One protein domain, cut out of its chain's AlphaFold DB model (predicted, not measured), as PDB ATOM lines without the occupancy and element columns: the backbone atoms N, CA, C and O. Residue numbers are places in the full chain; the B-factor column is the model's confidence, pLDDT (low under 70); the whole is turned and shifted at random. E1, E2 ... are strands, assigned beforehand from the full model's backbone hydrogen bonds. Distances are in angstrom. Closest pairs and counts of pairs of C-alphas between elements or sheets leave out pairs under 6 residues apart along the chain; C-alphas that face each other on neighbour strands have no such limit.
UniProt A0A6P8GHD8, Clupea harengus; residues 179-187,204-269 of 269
ATOM      1  N   GLN A 179     136.129 134.779  49.417       96.88
ATOM      2  CA  GLN A 179     137.388 135.101  48.760       96.88
ATOM      3  C   GLN A 179     138.276 133.872  48.642       96.88
ATOM      4  O   GLN A 179     138.608 133.228  49.637       96.88
ATOM      5  N   LEU A 180     138.676 133.568  47.410       95.69
ATOM      6  CA  LEU A 180     139.530 132.439  47.076       95.69
ATOM      7  C   LEU A 180     140.975 132.909  46.880       95.69
ATOM      8  O   LEU A 180     141.250 133.773  46.052       95.69
ATOM      9  N   SER A 181     141.906 132.285  47.594       94.19
ATOM     10  CA  SER A 181     143.345 132.449  47.394       94.19
ATOM     11  C   SER A 181     143.960 131.103  47.040       94.19
ATOM     12  O   SER A 181     143.765 130.118  47.746       94.19
ATOM     13  N   VAL A 182     144.754 131.065  45.974       91.94
ATOM     14  CA  VAL A 182     145.451 129.853  45.535       91.94
ATOM     15  C   VAL A 182     146.941 130.141  45.470       91.94
ATOM     16  O   VAL A 182     147.378 131.066  44.789       91.94
ATOM     17  N   LYS A 183     147.729 129.335  46.177       88.94
ATOM     18  CA  LYS A 183     149.190 129.403  46.165       88.94
ATOM     19  C   LYS A 183     149.761 128.061  45.754       88.94
ATOM     20  O   LYS A 183     149.259 127.008  46.136       88.94
ATOM     21  N   ARG A 184     150.836 128.089  44.980       84.00
ATOM     22  CA  ARG A 184     151.607 126.885  44.680       84.00
ATOM     23  C   ARG A 184     152.387 126.492  45.932       84.00
ATOM     24  O   ARG A 184     153.007 127.346  46.550       84.00
ATOM     25  N   THR A 185     152.378 125.211  46.293       75.12
ATOM     26  CA  THR A 185     153.130 124.729  47.469       75.12
ATOM     27  C   THR A 185     154.641 124.645  47.203       75.12
ATOM     28  O   THR A 185     155.428 124.522  48.131       75.12
ATOM     29  N   ALA A 186     155.065 124.706  45.936       66.56
ATOM     30  CA  ALA A 186     156.476 124.749  45.563       66.56
ATOM     31  C   ALA A 186     157.012 126.187  45.596       66.56
ATOM     32  O   ALA A 186     156.340 127.094  45.113       66.56
ATOM     33  N   ASP A 187     158.248 126.329  46.073       54.84
ATOM     34  CA  ASP A 187     159.029 127.553  46.338       54.84
ATOM     35  C   ASP A 187     159.362 128.419  45.097       54.84
ATOM     36  O   ASP A 187     160.328 129.176  45.072       54.84
ATOM     37  N   SER A 204     150.801 120.469  43.538       88.38
ATOM     38  CA  SER A 204     150.198 120.763  44.836       88.38
ATOM     39  C   SER A 204     149.887 122.247  44.947       88.38
ATOM     40  O   SER A 204     150.724 123.101  44.628       88.38
ATOM     41  N   PHE A 205     148.677 122.529  45.418       89.88
ATOM     42  CA  PHE A 205     148.170 123.870  45.634       89.88
ATOM     43  C   PHE A 205     147.671 123.992  47.066       89.88
ATOM     44  O   PHE A 205     146.954 123.125  47.562       89.88
ATOM     45  N   THR A 206     148.021 125.099  47.703       91.81
ATOM     46  CA  THR A 206     147.384 125.576  48.921       91.81
ATOM     47  C   THR A 206     146.218 126.457  48.498       91.81
ATOM     48  O   THR A 206     146.419 127.527  47.923       91.81
ATOM     49  N   VAL A 207     145.004 125.979  48.743       93.06
ATOM     50  CA  VAL A 207     143.767 126.703  48.455       93.06
ATOM     51  C   VAL A 207     143.198 127.185  49.778       93.06
ATOM     52  O   VAL A 207     143.033 126.378  50.686       93.06
ATOM     53  N   SER A 208     142.919 128.478  49.876       93.25
ATOM     54  CA  SER A 208     142.320 129.095  51.054       93.25
ATOM     55  C   SER A 208     141.037 129.806  50.661       93.25
ATOM     56  O   SER A 208     141.020 130.548  49.675       93.25
ATOM     57  N   VAL A 209     139.978 129.589  51.434       95.38
ATOM     58  CA  VAL A 209     138.693 130.274  51.274       95.38
ATOM     59  C   VAL A 209     138.410 131.071  52.534       95.38
ATOM     60  O   VAL A 209     138.302 130.504  53.619       95.38
ATOM     61  N   THR A 210     138.255 132.381  52.385       95.25
ATOM     62  CA  THR A 210     137.894 133.282  53.481       95.25
ATOM     63  C   THR A 210     136.496 133.823  53.248       95.25
ATOM     64  O   THR A 210     136.244 134.442  52.218       95.25
ATOM     65  N   ASN A 211     135.600 133.638  54.215       95.81
ATOM     66  CA  ASN A 211     134.299 134.294  54.207       95.81
ATOM     67  C   ASN A 211     134.378 135.626  54.959       95.81
ATOM     68  O   ASN A 211     134.639 135.639  56.160       95.81
ATOM     69  N   LYS A 212     134.162 136.754  54.281       96.12
ATOM     70  CA  LYS A 212     134.268 138.090  54.886       96.12
ATOM     71  C   LYS A 212     132.960 138.655  55.431       96.12
ATOM     72  O   LYS A 212     133.018 139.647  56.155       96.12
ATOM     73  N   MET A 213     131.818 138.057  55.110       94.69
ATOM     74  CA  MET A 213     130.500 138.557  55.521       94.69
ATOM     75  C   MET A 213     129.722 137.471  56.269       94.69
ATOM     76  O   MET A 213     130.294 136.835  57.147       94.69
ATOM     77  N   GLU A 214     128.428 137.299  56.021       94.81
ATOM     78  CA  GLU A 214     127.561 136.385  56.768       94.81
ATOM     79  C   GLU A 214     127.817 134.921  56.410       94.81
ATOM     80  O   GLU A 214     128.557 134.614  55.477       94.81
ATOM     81  N   ASN A 215     127.228 133.999  57.172       92.38
ATOM     82  CA  ASN A 215     127.451 132.563  57.011       92.38
ATOM     83  C   ASN A 215     127.184 132.096  55.571       92.38
ATOM     84  O   ASN A 215     126.131 132.359  54.993       92.38
ATOM     85  N   ALA A 216     128.123 131.338  55.011       92.31
ATOM     86  CA  ALA A 216     127.988 130.764  53.680       92.31
ATOM     87  C   ALA A 216     127.625 129.279  53.785       92.31
ATOM     88  O   ALA A 216     128.469 128.429  54.079       92.31
ATOM     89  N   TYR A 217     126.358 128.964  53.541       89.94
ATOM     90  CA  TYR A 217     125.871 127.587  53.499       89.94
ATOM     91  C   TYR A 217     126.183 126.935  52.155       89.94
ATOM     92  O   TYR A 217     126.172 127.597  51.119       89.94
ATOM     93  N   ASN A 218     126.431 125.622  52.159       87.38
ATOM     94  CA  ASN A 218     126.791 124.869  50.950       87.38
ATOM     95  C   ASN A 218     127.997 125.453  50.186       87.38
ATOM     96  O   ASN A 218     128.104 125.274  48.971       87.38
ATOM     97  N   ALA A 219     128.922 126.113  50.892       91.69
ATOM     98  CA  ALA A 219     130.133 126.661  50.301       91.69
ATOM     99  C   ALA A 219     130.978 125.548  49.654       91.69
ATOM    100  O   ALA A 219     131.231 124.490  50.245       91.69
ATOM    101  N   ARG A 220     131.397 125.778  48.406       92.75
ATOM    102  CA  ARG A 220     132.169 124.822  47.610       92.75
ATOM    103  C   ARG A 220     133.286 125.518  46.851       92.75
ATOM    104  O   ARG A 220     133.101 126.604  46.315       92.75
ATOM    105  N   VAL A 221     134.416 124.833  46.748       93.69
ATOM    106  CA  VAL A 221     135.486 125.157  45.810       93.69
ATOM    107  C   VAL A 221     135.376 124.216  44.626       93.69
ATOM    108  O   VAL A 221     135.360 122.995  44.795       93.69
ATOM    109  N   THR A 222     135.330 124.781  43.425       93.19
ATOM    110  CA  THR A 222     135.376 124.008  42.186       93.19
ATOM    111  C   THR A 222     136.689 124.272  41.470       93.19
ATOM    112  O   THR A 222     137.033 125.419  41.197       93.19
ATOM    113  N   ALA A 223     137.425 123.210  41.162       91.50
ATOM    114  CA  ALA A 223     138.674 123.285  40.418       91.50
ATOM    115  C   ALA A 223     138.532 122.516  39.109       91.50
ATOM    116  O   ALA A 223     138.181 121.338  39.119       91.50
ATOM    117  N   SER A 224     138.837 123.174  37.992       91.06
ATOM    118  CA  SER A 224     138.926 122.529  36.680       91.06
ATOM    119  C   SER A 224     140.389 122.298  36.315       91.06
ATOM    120  O   SER A 224     141.238 123.148  36.582       91.06
ATOM    121  N   TYR A 225     140.697 121.152  35.717       88.00
ATOM    122  CA  TYR A 225     142.061 120.775  35.343       88.00
ATOM    123  C   TYR A 225     142.108 120.161  33.940       88.00
ATOM    124  O   TYR A 225     141.088 119.835  33.351       88.00
ATOM    125  N   SER A 226     143.302 120.038  33.355       87.25
ATOM    126  CA  SER A 226     143.443 119.439  32.018       87.25
ATOM    127  C   SER A 226     143.229 117.921  32.043       87.25
ATOM    128  O   SER A 226     143.491 117.273  33.054       87.25
ATOM    129  N   LYS A 227     142.886 117.323  30.895       87.75
ATOM    130  CA  LYS A 227     142.769 115.858  30.720       87.75
ATOM    131  C   LYS A 227     144.014 115.043  31.100       87.75
ATOM    132  O   LYS A 227     143.913 113.839  31.291       87.75
ATOM    133  N   ASN A 228     145.177 115.688  31.185       84.81
ATOM    134  CA  ASN A 228     146.443 115.046  31.540       84.81
ATOM    135  C   ASN A 228     146.661 114.971  33.061       84.81
ATOM    136  O   ASN A 228     147.690 114.473  33.511       84.81
ATOM    137  N   LEU A 229     145.728 115.509  33.850       86.31
ATOM    138  CA  LEU A 229     145.784 115.546  35.304       86.31
ATOM    139  C   LEU A 229     144.619 114.749  35.889       86.31
ATOM    140  O   LEU A 229     143.543 114.653  35.302       86.31
ATOM    141  N   PHE A 230     144.837 114.210  37.083       87.88
ATOM    142  CA  PHE A 230     143.801 113.584  37.889       87.88
ATOM    143  C   PHE A 230     143.916 114.072  39.330       87.88
ATOM    144  O   PHE A 230     145.008 114.385  39.815       87.88
ATOM    145  N   TYR A 231     142.780 114.145  40.018       89.81
ATOM    146  CA  TYR A 231     142.757 114.441  41.443       89.81
ATOM    147  C   TYR A 231     143.380 113.283  42.234       89.81
ATOM    148  O   TYR A 231     142.961 112.137  42.083       89.81
ATOM    149  N   SER A 232     144.369 113.593  43.077       89.75
ATOM    150  CA  SER A 232     145.038 112.600  43.925       89.75
ATOM    151  C   SER A 232     144.470 112.584  45.344       89.75
ATOM    152  O   SER A 232     144.048 111.534  45.818       89.75
ATOM    153  N   SER A 233     144.506 113.716  46.050       90.69
ATOM    154  CA  SER A 233     144.094 113.806  47.454       90.69
ATOM    155  C   SER A 233     143.922 115.257  47.906       90.69
ATOM    156  O   SER A 233     144.367 116.189  47.236       90.69
ATOM    157  N   VAL A 234     143.297 115.423  49.075       91.25
ATOM    158  CA  VAL A 234     143.189 116.680  49.820       91.25
ATOM    159  C   VAL A 234     143.788 116.472  51.207       91.25
ATOM    160  O   VAL A 234     143.569 115.434  51.835       91.25
ATOM    161  N   THR A 235     144.561 117.445  51.680       90.62
ATOM    162  CA  THR A 235     145.034 117.487  53.067       90.62
ATOM    163  C   THR A 235     144.011 118.260  53.890       90.62
ATOM    164  O   THR A 235     143.657 119.377  53.521       90.62
ATOM    165  N   GLN A 236     143.514 117.661  54.975       89.69
ATOM    166  CA  GLN A 236     142.530 118.316  55.836       89.69
ATOM    167  C   GLN A 236     143.168 119.504  56.576       89.69
ATOM    168  O   GLN A 236     144.321 119.398  57.002       89.69
ATOM    169  N   PRO A 237     142.445 120.624  56.738       85.44
ATOM    170  CA  PRO A 237     142.932 121.766  57.496       85.44
ATOM    171  C   PRO A 237     143.002 121.428  58.993       85.44
ATOM    172  O   PRO A 237     142.178 120.688  59.526       85.44
ATOM    173  N   ASN A 238     143.960 122.032  59.701       80.12
ATOM    174  CA  ASN A 238     144.197 121.762  61.127       80.12
ATOM    175  C   ASN A 238     143.059 122.253  62.048       80.12
ATOM    176  O   ASN A 238     142.995 121.875  63.214       80.12
ATOM    177  N   ASN A 239     142.138 123.073  61.532       75.00
ATOM    178  CA  ASN A 239     141.113 123.780  62.306       75.00
ATOM    179  C   ASN A 239     139.816 122.962  62.489       75.00
ATOM    180  O   ASN A 239     138.730 123.539  62.533       75.00
ATOM    181  N   ALA A 240     139.910 121.624  62.505       70.56
ATOM    182  CA  ALA A 240     138.789 120.673  62.615       70.56
ATOM    183  C   ALA A 240     137.651 120.853  61.583       70.56
ATOM    184  O   ALA A 240     136.580 120.264  61.720       70.56
ATOM    185  N   THR A 241     137.866 121.663  60.543       80.81
ATOM    186  CA  THR A 241     136.868 121.916  59.505       80.81
ATOM    187  C   THR A 241     136.967 120.828  58.449       80.81
ATOM    188  O   THR A 241     137.981 120.707  57.771       80.81
ATOM    189  N   GLU A 242     135.919 120.020  58.314       81.69
ATOM    190  CA  GLU A 242     135.921 118.911  57.364       81.69
ATOM    191  C   GLU A 242     135.791 119.423  55.921       81.69
ATOM    192  O   GLU A 242     134.879 120.191  55.595       81.69
ATOM    193  N   VAL A 243     136.694 118.966  55.049       89.62
ATOM    194  CA  VAL A 243     136.648 119.219  53.607       89.62
ATOM    195  C   VAL A 243     136.373 117.911  52.874       89.62
ATOM    196  O   VAL A 243     137.166 116.968  52.933       89.62
ATOM    197  N   LYS A 244     135.255 117.853  52.143       89.50
ATOM    198  CA  LYS A 244     134.868 116.683  51.335       89.50
ATOM    199  C   LYS A 244     134.966 117.002  49.858       89.50
ATOM    200  O   LYS A 244     134.178 117.789  49.339       89.50
ATOM    201  N   CYS A 245     135.909 116.362  49.177       91.12
ATOM    202  CA  CYS A 245     136.110 116.518  47.743       91.12
ATOM    203  C   CYS A 245     135.531 115.338  46.968       91.12
ATOM    204  O   CYS A 245     135.792 114.180  47.282       91.12
ATOM    205  N   THR A 246     134.778 115.647  45.919       89.38
ATOM    206  CA  THR A 246     134.200 114.670  44.998       89.38
ATOM    207  C   THR A 246     134.682 114.974  43.587       89.38
ATOM    208  O   THR A 246     134.554 116.097  43.094       89.38
ATOM    209  N   SER A 247     135.286 113.969  42.952       83.88
ATOM    210  CA  SER A 247     135.652 114.032  41.540       83.88
ATOM    211  C   SER A 247     134.478 113.518  40.723       83.88
ATOM    212  O   SER A 247     134.000 112.400  40.929       83.88
ATOM    213  N   THR A 248     133.985 114.337  39.805       71.25
ATOM    214  CA  THR A 248     132.931 113.917  38.883       71.25
ATOM    215  C   THR A 248     133.614 113.213  37.718       71.25
ATOM    216  O   THR A 248     134.061 113.863  36.791       71.25
ATOM    217  N   GLY A 249     133.735 111.881  37.764       59.25
ATOM    218  CA  GLY A 249     134.641 111.088  36.907       59.25
ATOM    219  C   GLY A 249     134.527 111.225  35.375       59.25
ATOM    220  O   GLY A 249     135.320 110.615  34.666       59.25
ATOM    221  N   ARG A 250     133.578 112.010  34.845       60.66
ATOM    222  CA  ARG A 250     133.474 112.375  33.416       60.66
ATOM    223  C   ARG A 250     133.861 113.825  33.114       60.66
ATOM    224  O   ARG A 250     134.200 114.133  31.976       60.66
ATOM    225  N   SER A 251     133.822 114.707  34.104       66.38
ATOM    226  CA  SER A 251     134.249 116.100  34.003       66.38
ATOM    227  C   SER A 251     135.641 116.241  34.603       66.38
ATOM    228  O   SER A 251     135.950 115.676  35.646       66.38
ATOM    229  N   GLN A 252     136.506 117.021  33.962       84.56
ATOM    230  CA  GLN A 252     137.825 117.363  34.503       84.56
ATOM    231  C   GLN A 252     137.677 118.423  35.609       84.56
ATOM    232  O   GLN A 252     138.268 119.497  35.551       84.56
ATOM    233  N   SER A 253     136.792 118.140  36.566       89.25
ATOM    234  CA  SER A 253     136.309 119.052  37.586       89.25
ATOM    235  C   SER A 253     136.238 118.343  38.934       89.25
ATOM    236  O   SER A 253     135.714 117.233  39.070       89.25
ATOM    237  N   LEU A 254     136.774 119.015  39.942       91.75
ATOM    238  CA  LEU A 254     136.756 118.623  41.340       91.75
ATOM    239  C   LEU A 254     135.851 119.589  42.098       91.75
ATOM    240  O   LEU A 254     136.046 120.798  42.010       91.75
ATOM    241  N   SER A 255     134.908 119.065  42.878       92.75
ATOM    242  CA  SER A 255     134.076 119.866  43.779       92.75
ATOM    243  C   SER A 255     134.383 119.503  45.226       92.75
ATOM    244  O   SER A 255     134.108 118.380  45.653       92.75
ATOM    245  N   CYS A 256     134.905 120.459  45.990       92.56
ATOM    246  CA  CYS A 256     135.202 120.323  47.412       92.56
ATOM    247  C   CYS A 256     134.224 121.151  48.243       92.56
ATOM    248  O   CYS A 256     134.195 122.371  48.120       92.56
ATOM    249  N   GLN A 257     133.430 120.502  49.092       91.38
ATOM    250  CA  GLN A 257     132.602 121.175  50.090       91.38
ATOM    251  C   GLN A 257     133.478 121.636  51.254       91.38
ATOM    252  O   GLN A 257     134.252 120.838  51.787       91.38
ATOM    253  N   VAL A 258     133.350 122.910  51.629       91.00
ATOM    254  CA  VAL A 258     134.148 123.553  52.679       91.00
ATOM    255  C   VAL A 258     133.234 124.071  53.784       91.00
ATOM    256  O   VAL A 258     132.239 124.733  53.509       91.00
ATOM    257  N   GLY A 259     133.557 123.747  55.039       82.75
ATOM    258  CA  GLY A 259     132.803 124.238  56.193       82.75
ATOM    259  C   GLY A 259     131.386 123.676  56.274       82.75
ATOM    260  O   GLY A 259     130.435 124.438  56.267       82.75
ATOM    261  N   SER A 260     131.206 122.353  56.332       83.69
ATOM    262  CA  SER A 260     129.870 121.787  56.581       83.69
ATOM    263  C   SER A 260     129.425 122.066  58.028       83.69
ATOM    264  O   SER A 260     130.209 121.794  58.940       83.69
ATOM    265  N   PRO A 261     128.187 122.537  58.281       82.81
ATOM    266  CA  PRO A 261     127.123 122.864  57.317       82.81
ATOM    267  C   PRO A 261     127.201 124.291  56.731       82.81
ATOM    268  O   PRO A 261     126.602 124.547  55.684       82.81
ATOM    269  N   ALA A 262     127.943 125.201  57.373       89.88
ATOM    270  CA  ALA A 262     128.239 126.538  56.854       89.88
ATOM    271  C   ALA A 262     129.669 127.000  57.176       89.88
ATOM    272  O   ALA A 262     130.174 126.777  58.281       89.88
ATOM    273  N   LEU A 263     130.287 127.710  56.227       91.62
ATOM    274  CA  LEU A 263     131.515 128.465  56.454       91.62
ATOM    275  C   LEU A 263     131.154 129.769  57.174       91.62
ATOM    276  O   LEU A 263     130.472 130.633  56.612       91.62
ATOM    277  N   ARG A 264     131.580 129.902  58.431       91.38
ATOM    278  CA  ARG A 264     131.141 130.986  59.317       91.38
ATOM    279  C   ARG A 264     131.675 132.347  58.884       91.38
ATOM    280  O   ARG A 264     132.690 132.450  58.195       91.38
ATOM    281  N   LYS A 265     131.005 133.398  59.353       92.06
ATOM    282  CA  LYS A 265     131.475 134.780  59.228       92.06
ATOM    283  C   LYS A 265     132.916 134.936  59.721       92.06
ATOM    284  O   LYS A 265     133.252 134.498  60.820       92.06
ATOM    285  N   HIS A 266     133.758 135.562  58.897       91.94
ATOM    286  CA  HIS A 266     135.191 135.784  59.136       91.94
ATOM    287  C   HIS A 266     136.035 134.506  59.307       91.94
ATOM    288  O   HIS A 266     137.182 134.575  59.751       91.94
ATOM    289  N   GLN A 267     135.507 133.337  58.930       91.75
ATOM    290  CA  GLN A 267     136.256 132.085  58.959       91.75
ATOM    291  C   GLN A 267     137.126 131.940  57.706       91.75
ATOM    292  O   GLN A 267     136.708 132.266  56.594       91.75
ATOM    293  N   THR A 268     138.333 131.404  57.896       92.44
ATOM    294  CA  THR A 268     139.207 130.950  56.809       92.44
ATOM    295  C   THR A 268     139.448 129.453  56.937       92.44
ATOM    296  O   THR A 268     139.714 128.960  58.038       92.44
ATOM    297  N   VAL A 269     139.340 128.754  55.810       91.00
ATOM    298  CA  VAL A 269     139.615 127.320  55.652       91.00
ATOM    299  C   VAL A 269     140.706 127.135  54.616       91.00
ATOM    300  O   VAL A 269     140.643 127.836  53.578       91.00
TER     301      VAL A 269
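What this domain is: This is residues 179 to 187 and 204 to 269 of the 269 residues of a protein of Clupea harengus (UniProt A0A6P8GHD8). With little regular structure, this is a loose, partial sandwich: a small sheet of E3, E5 and E4, with the two-stranded ribbon E1 and E2 crossing over it, and one long loop, residues 225 to 242, between E3 and E4. The printed part has 75 residues, no named helix and five strands, E1 to E5 in chain order, holding 29 residues, class all strand. Both sheets are antiparallel; the whole is compact, radius of gyration of the C-alphas 12.8 A, spanning 38 by 31 by 20 A.

How they stand to each other: In the order E3, E5, E4, inner strand E5 (residues 253 to 258) is antiparallel to E3 (220 to 224), with N 221 and O 256 2.8 A apart. E5 forms a hairpin with E4 (243 to 247), N 246 to O 255 being 2.8 A. E1 (179 to 184) is antiparallel to E2 (205 to 211), N 181 to O 208 being 2.9 A. E2 and E3 are only just apart, closest C-alphas 8.1 A.

Where its parts are: E1 begins at C-alpha 179 (137.388, 135.101, 48.760); E5 ends at C-alpha 258 (134.148, 123.553, 52.679). First to last C-alpha, E1 to E5 measure 16.9 A, 19.4 A, 13.1 A, 13.2 A and 15.9 A.

The domain as a whole: C-alphas 214 and 228, the farthest apart, are 38.1 A apart. Residues 188 to 203 are not printed, an 11.2 A gap between C-alphas 187 and 204. The link E3 to E4 is long. Residues 186 to 187 and 249 to 251 have pLDDT under 70.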